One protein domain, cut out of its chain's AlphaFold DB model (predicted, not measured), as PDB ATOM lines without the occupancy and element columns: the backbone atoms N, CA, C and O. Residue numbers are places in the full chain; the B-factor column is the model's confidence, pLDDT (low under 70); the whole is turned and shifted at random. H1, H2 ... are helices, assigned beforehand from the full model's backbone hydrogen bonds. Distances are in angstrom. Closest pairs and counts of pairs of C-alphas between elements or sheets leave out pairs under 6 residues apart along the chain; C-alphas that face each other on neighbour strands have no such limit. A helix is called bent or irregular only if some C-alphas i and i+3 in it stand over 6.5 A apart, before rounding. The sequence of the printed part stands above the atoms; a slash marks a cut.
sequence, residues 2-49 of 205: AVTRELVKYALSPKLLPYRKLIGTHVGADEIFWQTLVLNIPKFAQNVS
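What this domain is: This is residues 2 to 49 of the 205 residues of the protein "Hypothetical protein" of Alexandrium andersonii (UniProt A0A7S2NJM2). Three short helices, H1, H2 and H3 in chain order, make a triangle with few contacts between them, and residues 40 to 49 trail from H3. The printed part has 48 residues, no named strand, and is all helix in class. It is compact, with radius of gyration of the C-alphas 10.8 A and spans of 28 by 22 by 18 A.

How they stand to each other: Begin at H1, residues 5 to 12; a tight link leads to H2, residues 14 to 23, and these two meet only through their link. Another tight link leads to H3, residues 29 to 39. H2 and H3 are close but not clearly touching, closest at C-alphas 23 and 29, 5.9 A, at a steep tilt of 46 degrees, opposite ways. H1 and H3 are close but not clearly touching, closest at C-alphas 11 and 37, 7.6 A, and only just about perpendicular at 71 degrees. Every O i to N i+4 pair is within hydrogen-bond range in H1, against 4 of 6 in H2 and 5 of 7 in H3.

Where its parts are: Find C-alpha 5 at (34.792, -32.064, 36.306), where H1 begins its 10.5 A. H2 measures 14.8 A and is irregular, with C-alphas 15 and 18 7.5 A apart. H3 measures 15.3 A, ends at C-alpha 39 (33.061, -37.608, 20.010) and is irregular, with C-alphas 31 and 34 7.4 A apart.

The domain as a whole: The farthest C-alphas, of Val 27 and Lys 43, are 28.6 A apart. The printed part has no cut, and pLDDT is under 70 at residues 46 to 49.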
ATOM      1  N   ALA A   2      32.078 -24.731  28.396       83.31
ATOM      2  CA  ALA A   2      32.001 -25.209  29.775       83.31
ATOM      3  C   ALA A   2      32.100 -26.741  29.759       83.31
ATOM      4  O   ALA A   2      31.526 -27.381  28.879       83.31
ATOM      5  N   VAL A   3      32.859 -27.323  30.687       86.69
ATOM      6  CA  VAL A   3      33.088 -28.775  30.775       86.69
ATOM      7  C   VAL A   3      32.877 -29.252  32.205       86.69
ATOM      8  O   VAL A   3      33.194 -28.536  33.155       86.69
ATOM      9  N   THR A   4      32.354 -30.468  32.363       88.44
ATOM     10  CA  THR A   4      32.175 -31.079  33.685       88.44
ATOM     11  C   THR A   4      33.513 -31.526  34.266       88.44
ATOM     12  O   THR A   4      34.476 -31.814  33.545       88.44
ATOM     13  N   ARG A   5      33.584 -31.625  35.596       92.50
ATOM     14  CA  ARG A   5      34.792 -32.064  36.306       92.50
ATOM     15  C   ARG A   5      35.206 -33.481  35.898       92.50
ATOM     16  O   ARG A   5      36.390 -33.795  35.829       92.50
ATOM     17  N   GLU A   6      34.232 -34.331  35.624       90.44
ATOM     18  CA  GLU A   6      34.350 -35.736  35.249       90.44
ATOM     19  C   GLU A   6      34.988 -35.860  33.868       90.44
ATOM     20  O   GLU A   6      35.935 -36.630  33.692       90.44
ATOM     21  N   LEU A   7      34.541 -35.036  32.915       90.69
ATOM     22  CA  LEU A   7      35.136 -34.968  31.586       90.69
ATOM     23  C   LEU A   7      36.586 -34.470  31.654       90.69
ATOM     24  O   LEU A   7      37.455 -35.019  30.979       90.69
ATOM     25  N   VAL A   8      36.881 -33.488  32.515       93.44
ATOM     26  CA  VAL A   8      38.261 -33.024  32.741       93.44
ATOM     27  C   VAL A   8      39.125 -34.136  33.338       93.44
ATOM     28  O   VAL A   8      40.222 -34.387  32.843       93.44
ATOM     29  N   LYS A   9      38.643 -34.857  34.358       94.44
ATOM     30  CA  LYS A   9      39.365 -36.010  34.931       94.44
ATOM     31  C   LYS A   9      39.649 -37.077  33.875       94.44
ATOM     32  O   LYS A   9      40.765 -37.590  33.821       94.44
ATOM     33  N   TYR A  10      38.669 -37.376  33.023       93.12
ATOM     34  CA  TYR A  10      38.850 -38.296  31.905       93.12
ATOM     35  C   TYR A  10      39.940 -37.798  30.950       93.12
ATOM     36  O   TYR A  10      40.895 -38.531  30.700       93.12
ATOM     37  N   ALA A  11      39.862 -36.539  30.504       93.75
ATOM     38  CA  ALA A  11      40.847 -35.905  29.623       93.75
ATOM     39  C   ALA A  11      42.274 -35.925  30.202       93.75
ATOM     40  O   ALA A  11      43.259 -36.000  29.460       93.75
ATOM     41  N   LEU A  12      42.396 -35.880  31.532       95.50
ATOM     42  CA  LEU A  12      43.672 -35.909  32.240       95.50
ATOM     43  C   LEU A  12      44.240 -37.314  32.474       95.50
ATOM     44  O   LEU A  12      45.408 -37.426  32.857       95.50
ATOM     45  N   SER A  13      43.473 -38.370  32.191       96.31
ATOM     46  CA  SER A  13      43.892 -39.760  32.366       96.31
ATOM     47  C   SER A  13      45.243 -40.048  31.689       96.31
ATOM     48  O   SER A  13      45.458 -39.647  30.535       96.31
ATOM     49  N   PRO A  14      46.156 -40.792  32.344       97.06
ATOM     50  CA  PRO A  14      47.412 -41.225  31.729       97.06
ATOM     51  C   PRO A  14      47.210 -41.969  30.402       97.06
ATOM     52  O   PRO A  14      48.025 -41.837  29.493       97.06
ATOM     53  N   LYS A  15      46.079 -42.674  30.240       95.31
ATOM     54  CA  LYS A  15      45.725 -43.403  29.009       95.31
ATOM     55  C   LYS A  15      45.605 -42.491  27.781       95.31
ATOM     56  O   LYS A  15      45.853 -42.934  26.667       95.31
ATOM     57  N   LEU A  16      45.267 -41.215  27.978       95.56
ATOM     58  CA  LEU A  16      45.146 -40.217  26.908       95.56
ATOM     59  C   LEU A  16      46.432 -39.413  26.683       95.56
ATOM     60  O   LEU A  16      46.427 -38.441  25.929       95.56
ATOM     61  N   LEU A  17      47.547 -39.775  27.326       95.38
ATOM     62  CA  LEU A  17      48.823 -39.094  27.110       95.38
ATOM     63  C   LEU A  17      49.257 -39.087  25.630       95.38
ATOM     64  O   LEU A  17      49.625 -38.011  25.156       95.38
ATOM     65  N   PRO A  18      49.180 -40.199  24.866       95.06
ATOM     66  CA  PRO A  18      49.535 -40.177  23.445       95.06
ATOM     67  C   PRO A  18      48.656 -39.220  22.635       95.06
ATOM     68  O   PRO A  18      49.164 -38.464  21.811       95.06
ATOM     69  N   TYR A  19      47.351 -39.189  22.922       93.69
ATOM     70  CA  TYR A  19      46.404 -38.281  22.277       93.69
ATOM     71  C   TYR A  19      46.726 -36.808  22.574       93.69
ATOM     72  O   TYR A  19      46.810 -35.999  21.654       93.69
ATOM     73  N   ARG A  20      46.995 -36.466  23.843       94.44
ATOM     74  CA  ARG A  20      47.402 -35.108  24.241       94.44
ATOM     75  C   ARG A  20      48.728 -34.678  23.611       94.44
ATOM     76  O   ARG A  20      48.864 -33.526  23.216       94.44
ATOM     77  N   LYS A  21      49.695 -35.593  23.475       94.69
ATOM     78  CA  LYS A  21      50.951 -35.314  22.762       94.69
ATOM     79  C   LYS A  21      50.706 -35.047  21.280       94.69
ATOM     80  O   LYS A  21      51.242 -34.081  20.754       94.69
ATOM     81  N   LEU A  22      49.881 -35.867  20.628       93.25
ATOM     82  CA  LEU A  22      49.542 -35.696  19.216       93.25
ATOM     83  C   LEU A  22      48.854 -34.348  18.973       93.25
ATOM     84  O   LEU A  22      49.320 -33.550  18.162       93.25
ATOM     85  N   ILE A  23      47.772 -34.072  19.700       93.88
ATOM     86  CA  ILE A  23      46.959 -32.872  19.484       93.88
ATOM     87  C   ILE A  23      47.702 -31.584  19.858       93.88
ATOM     88  O   ILE A  23      47.511 -30.567  19.204       93.88
ATOM     89  N   GLY A  24      48.618 -31.638  20.833       91.50
ATOM     90  CA  GLY A  24      49.459 -30.504  21.224       91.50
ATOM     91  C   GLY A  24      50.418 -30.028  20.128       91.50
ATOM     92  O   GLY A  24      50.972 -28.941  20.237       91.50
ATOM     93  N   THR A  25      50.602 -30.811  19.061       93.56
ATOM     94  CA  THR A  25      51.378 -30.400  17.879       93.56
ATOM     95  C   THR A  25      50.527 -29.738  16.789       93.56
ATOM     96  O   THR A  25      51.066 -29.306  15.769       93.56
ATOM     97  N   HIS A  26      49.206 -29.658  16.979       94.31
ATOM     98  CA  HIS A  26      48.273 -29.142  15.984       94.31
ATOM     99  C   HIS A  26      48.074 -27.624  16.113       94.31
ATOM    100  O   HIS A  26      47.946 -27.086  17.211       94.31
ATOM    101  N   VAL A  27      47.991 -26.926  14.977       93.00
ATOM    102  CA  VAL A  27      47.544 -25.523  14.947       93.00
ATOM    103  C   VAL A  27      46.048 -25.491  15.261       93.00
ATOM    104  O   VAL A  27      45.302 -26.297  14.701       93.00
ATOM    105  N   GLY A  28      45.626 -24.604  16.166       88.81
ATOM    106  CA  GLY A  28      44.237 -24.540  16.638       88.81
ATOM    107  C   GLY A  28      43.839 -25.745  17.494       88.81
ATOM    108  O   GLY A  28      42.691 -26.179  17.452       88.81
ATOM    109  N   ALA A  29      44.786 -26.344  18.227       92.94
ATOM    110  CA  ALA A  29      44.519 -27.507  19.075       92.94
ATOM    111  C   ALA A  29      43.349 -27.274  20.050       92.94
ATOM    112  O   ALA A  29      42.566 -28.185  20.299       92.94
ATOM    113  N   ASP A  30      43.200 -26.055  20.564       89.31
ATOM    114  CA  ASP A  30      42.114 -25.628  21.443       89.31
ATOM    115  C   ASP A  30      40.726 -25.666  20.779       89.31
ATOM    116  O   ASP A  30      39.733 -25.907  21.467       89.31
ATOM    117  N   GLU A  31      40.655 -25.510  19.455       89.56
ATOM    118  CA  GLU A  31      39.402 -25.549  18.691       89.56
ATOM    119  C   GLU A  31      38.922 -26.969  18.371       89.56
ATOM    120  O   GLU A  31      37.735 -27.161  18.112       89.56
ATOM    121  N   ILE A  32      39.826 -27.957  18.379       90.12
ATOM    122  CA  ILE A  32      39.532 -29.333  17.941       90.12
ATOM    123  C   ILE A  32      39.667 -30.381  19.048       90.12
ATOM    124  O   ILE A  32      39.090 -31.465  18.930       90.12
ATOM    125  N   PHE A  33      40.429 -30.097  20.108       93.31
ATOM    126  CA  PHE A  33      40.747 -31.061  21.162       93.31
ATOM    127  C   PHE A  33      39.492 -31.609  21.837       93.31
ATOM    128  O   PHE A  33      39.276 -32.817  21.876       93.31
ATOM    129  N   TRP A  34      38.643 -30.724  22.353       90.62
ATOM    130  CA  TRP A  34      37.494 -31.126  23.158       90.62
ATOM    131  C   TRP A  34      36.436 -31.858  22.338       90.62
ATOM    132  O   TRP A  34      35.916 -32.879  22.782       90.62
ATOM    133  N   GLN A  35      36.158 -31.381  21.126       88.06
ATOM    134  CA  GLN A  35      35.209 -32.000  20.206       88.06
ATOM    135  C   GLN A  35      35.701 -33.389  19.815       88.06
ATOM    136  O   GLN A  35      34.973 -34.366  19.955       88.06
ATOM    137  N   THR A  36      36.966 -33.502  19.401       90.00
ATOM    138  CA  THR A  36      37.547 -34.792  19.017       90.00
ATOM    139  C   THR A  36      37.545 -35.766  20.190       90.00
ATOM    140  O   THR A  36      37.180 -36.926  20.009       90.00
ATOM    141  N   LEU A  37      37.903 -35.310  21.394       91.88
ATOM    142  CA  LEU A  37      37.885 -36.148  22.586       91.88
ATOM    143  C   LEU A  37      36.477 -36.682  22.864       91.88
ATOM    144  O   LEU A  37      36.295 -37.893  22.911       91.88
ATOM    145  N   VAL A  38      35.494 -35.788  23.013       90.12
ATOM    146  CA  VAL A  38      34.114 -36.124  23.403       90.12
ATOM    147  C   VAL A  38      33.443 -37.044  22.384       90.12
ATOM    148  O   VAL A  38      32.801 -38.016  22.776       90.12
ATOM    149  N   LEU A  39      33.635 -36.790  21.084       88.00
ATOM    150  CA  LEU A  39      33.061 -37.608  20.010       88.00
ATOM    151  C   LEU A  39      33.589 -39.053  20.000       88.00
ATOM    152  O   LEU A  39      32.941 -39.930  19.436       88.00
ATOM    153  N   ASN A  40      34.744 -39.308  20.622       89.75
ATOM    154  CA  ASN A  40      35.383 -40.624  20.655       89.75
ATOM    155  C   ASN A  40      35.238 -41.346  22.005       89.75
ATOM    156  O   ASN A  40      35.807 -42.424  22.174       89.75
ATOM    157  N   ILE A  41      34.482 -40.799  22.966       88.94
ATOM    158  CA  ILE A  41      34.190 -41.497  24.224       88.94
ATOM    159  C   ILE A  41      33.018 -42.466  23.992       88.94
ATOM    160  O   ILE A  41      31.903 -42.023  23.699       88.94
ATOM    161  N   PRO A  42      33.213 -43.790  24.147       84.75
ATOM    162  CA  PRO A  42      32.143 -44.753  23.926       84.75
ATOM    163  C   PRO A  42      30.963 -44.513  24.869       84.75
ATOM    164  O   PRO A  42      31.147 -44.376  26.079       84.75
ATOM    165  N   LYS A  43      29.744 -44.519  24.312       82.94
ATOM    166  CA  LYS A  43      28.481 -44.348  25.055       82.94
ATOM    167  C   LYS A  43      28.391 -43.037  25.852       82.94
ATOM    168  O   LYS A  43      27.567 -42.932  26.757       82.94
ATOM    169  N   PHE A  44      29.217 -42.041  25.537       83.62
ATOM    170  CA  PHE A  44      29.087 -40.725  26.138       83.62
ATOM    171  C   PHE A  44      27.891 -40.013  25.512       83.62
ATOM    172  O   PHE A  44      27.894 -39.719  24.316       83.62
ATOM    173  N   ALA A  45      26.851 -39.774  26.312       74.62
ATOM    174  CA  ALA A  45      25.708 -38.984  25.879       74.62
ATOM    175  C   ALA A  45      26.200 -37.566  25.563       74.62
ATOM    176  O   ALA A  45      26.674 -36.849  26.446       74.62
ATOM    177  N   GLN A  46      26.144 -37.187  24.287       66.06
ATOM    178  CA  GLN A  46      26.590 -35.884  23.803       66.06
ATOM    179  C   GLN A  46      25.561 -34.811  24.162       66.06
ATOM    180  O   GLN A  46      24.916 -34.224  23.297       66.06
ATOM    181  N   ASN A  47      25.420 -34.534  25.454       65.50
ATOM    182  CA  ASN A  47      24.619 -33.417  25.930       65.50
ATOM    183  C   ASN A  47      25.479 -32.157  25.822       65.50
ATOM    184  O   ASN A  47      26.003 -31.641  26.809       65.50
ATOM    185  N   VAL A  48      25.708 -31.702  24.588       63.81
ATOM    186  CA  VAL A  48      26.350 -30.411  24.351       63.81
ATOM    187  C   VAL A  48      25.336 -29.350  24.744       63.81
ATOM    188  O   VAL A  48      24.333 -29.156  24.057       63.81
ATOM    189  N   SER A  49      25.581 -28.681  25.869       65.25
ATOM    190  CA  SER A  49      24.769 -27.530  26.236       65.25
ATOM    191  C   SER A  49      24.835 -26.506  25.104       65.25
ATOM    192  O   SER A  49      25.924 -26.140  24.655       65.25
TER     193      SER A  49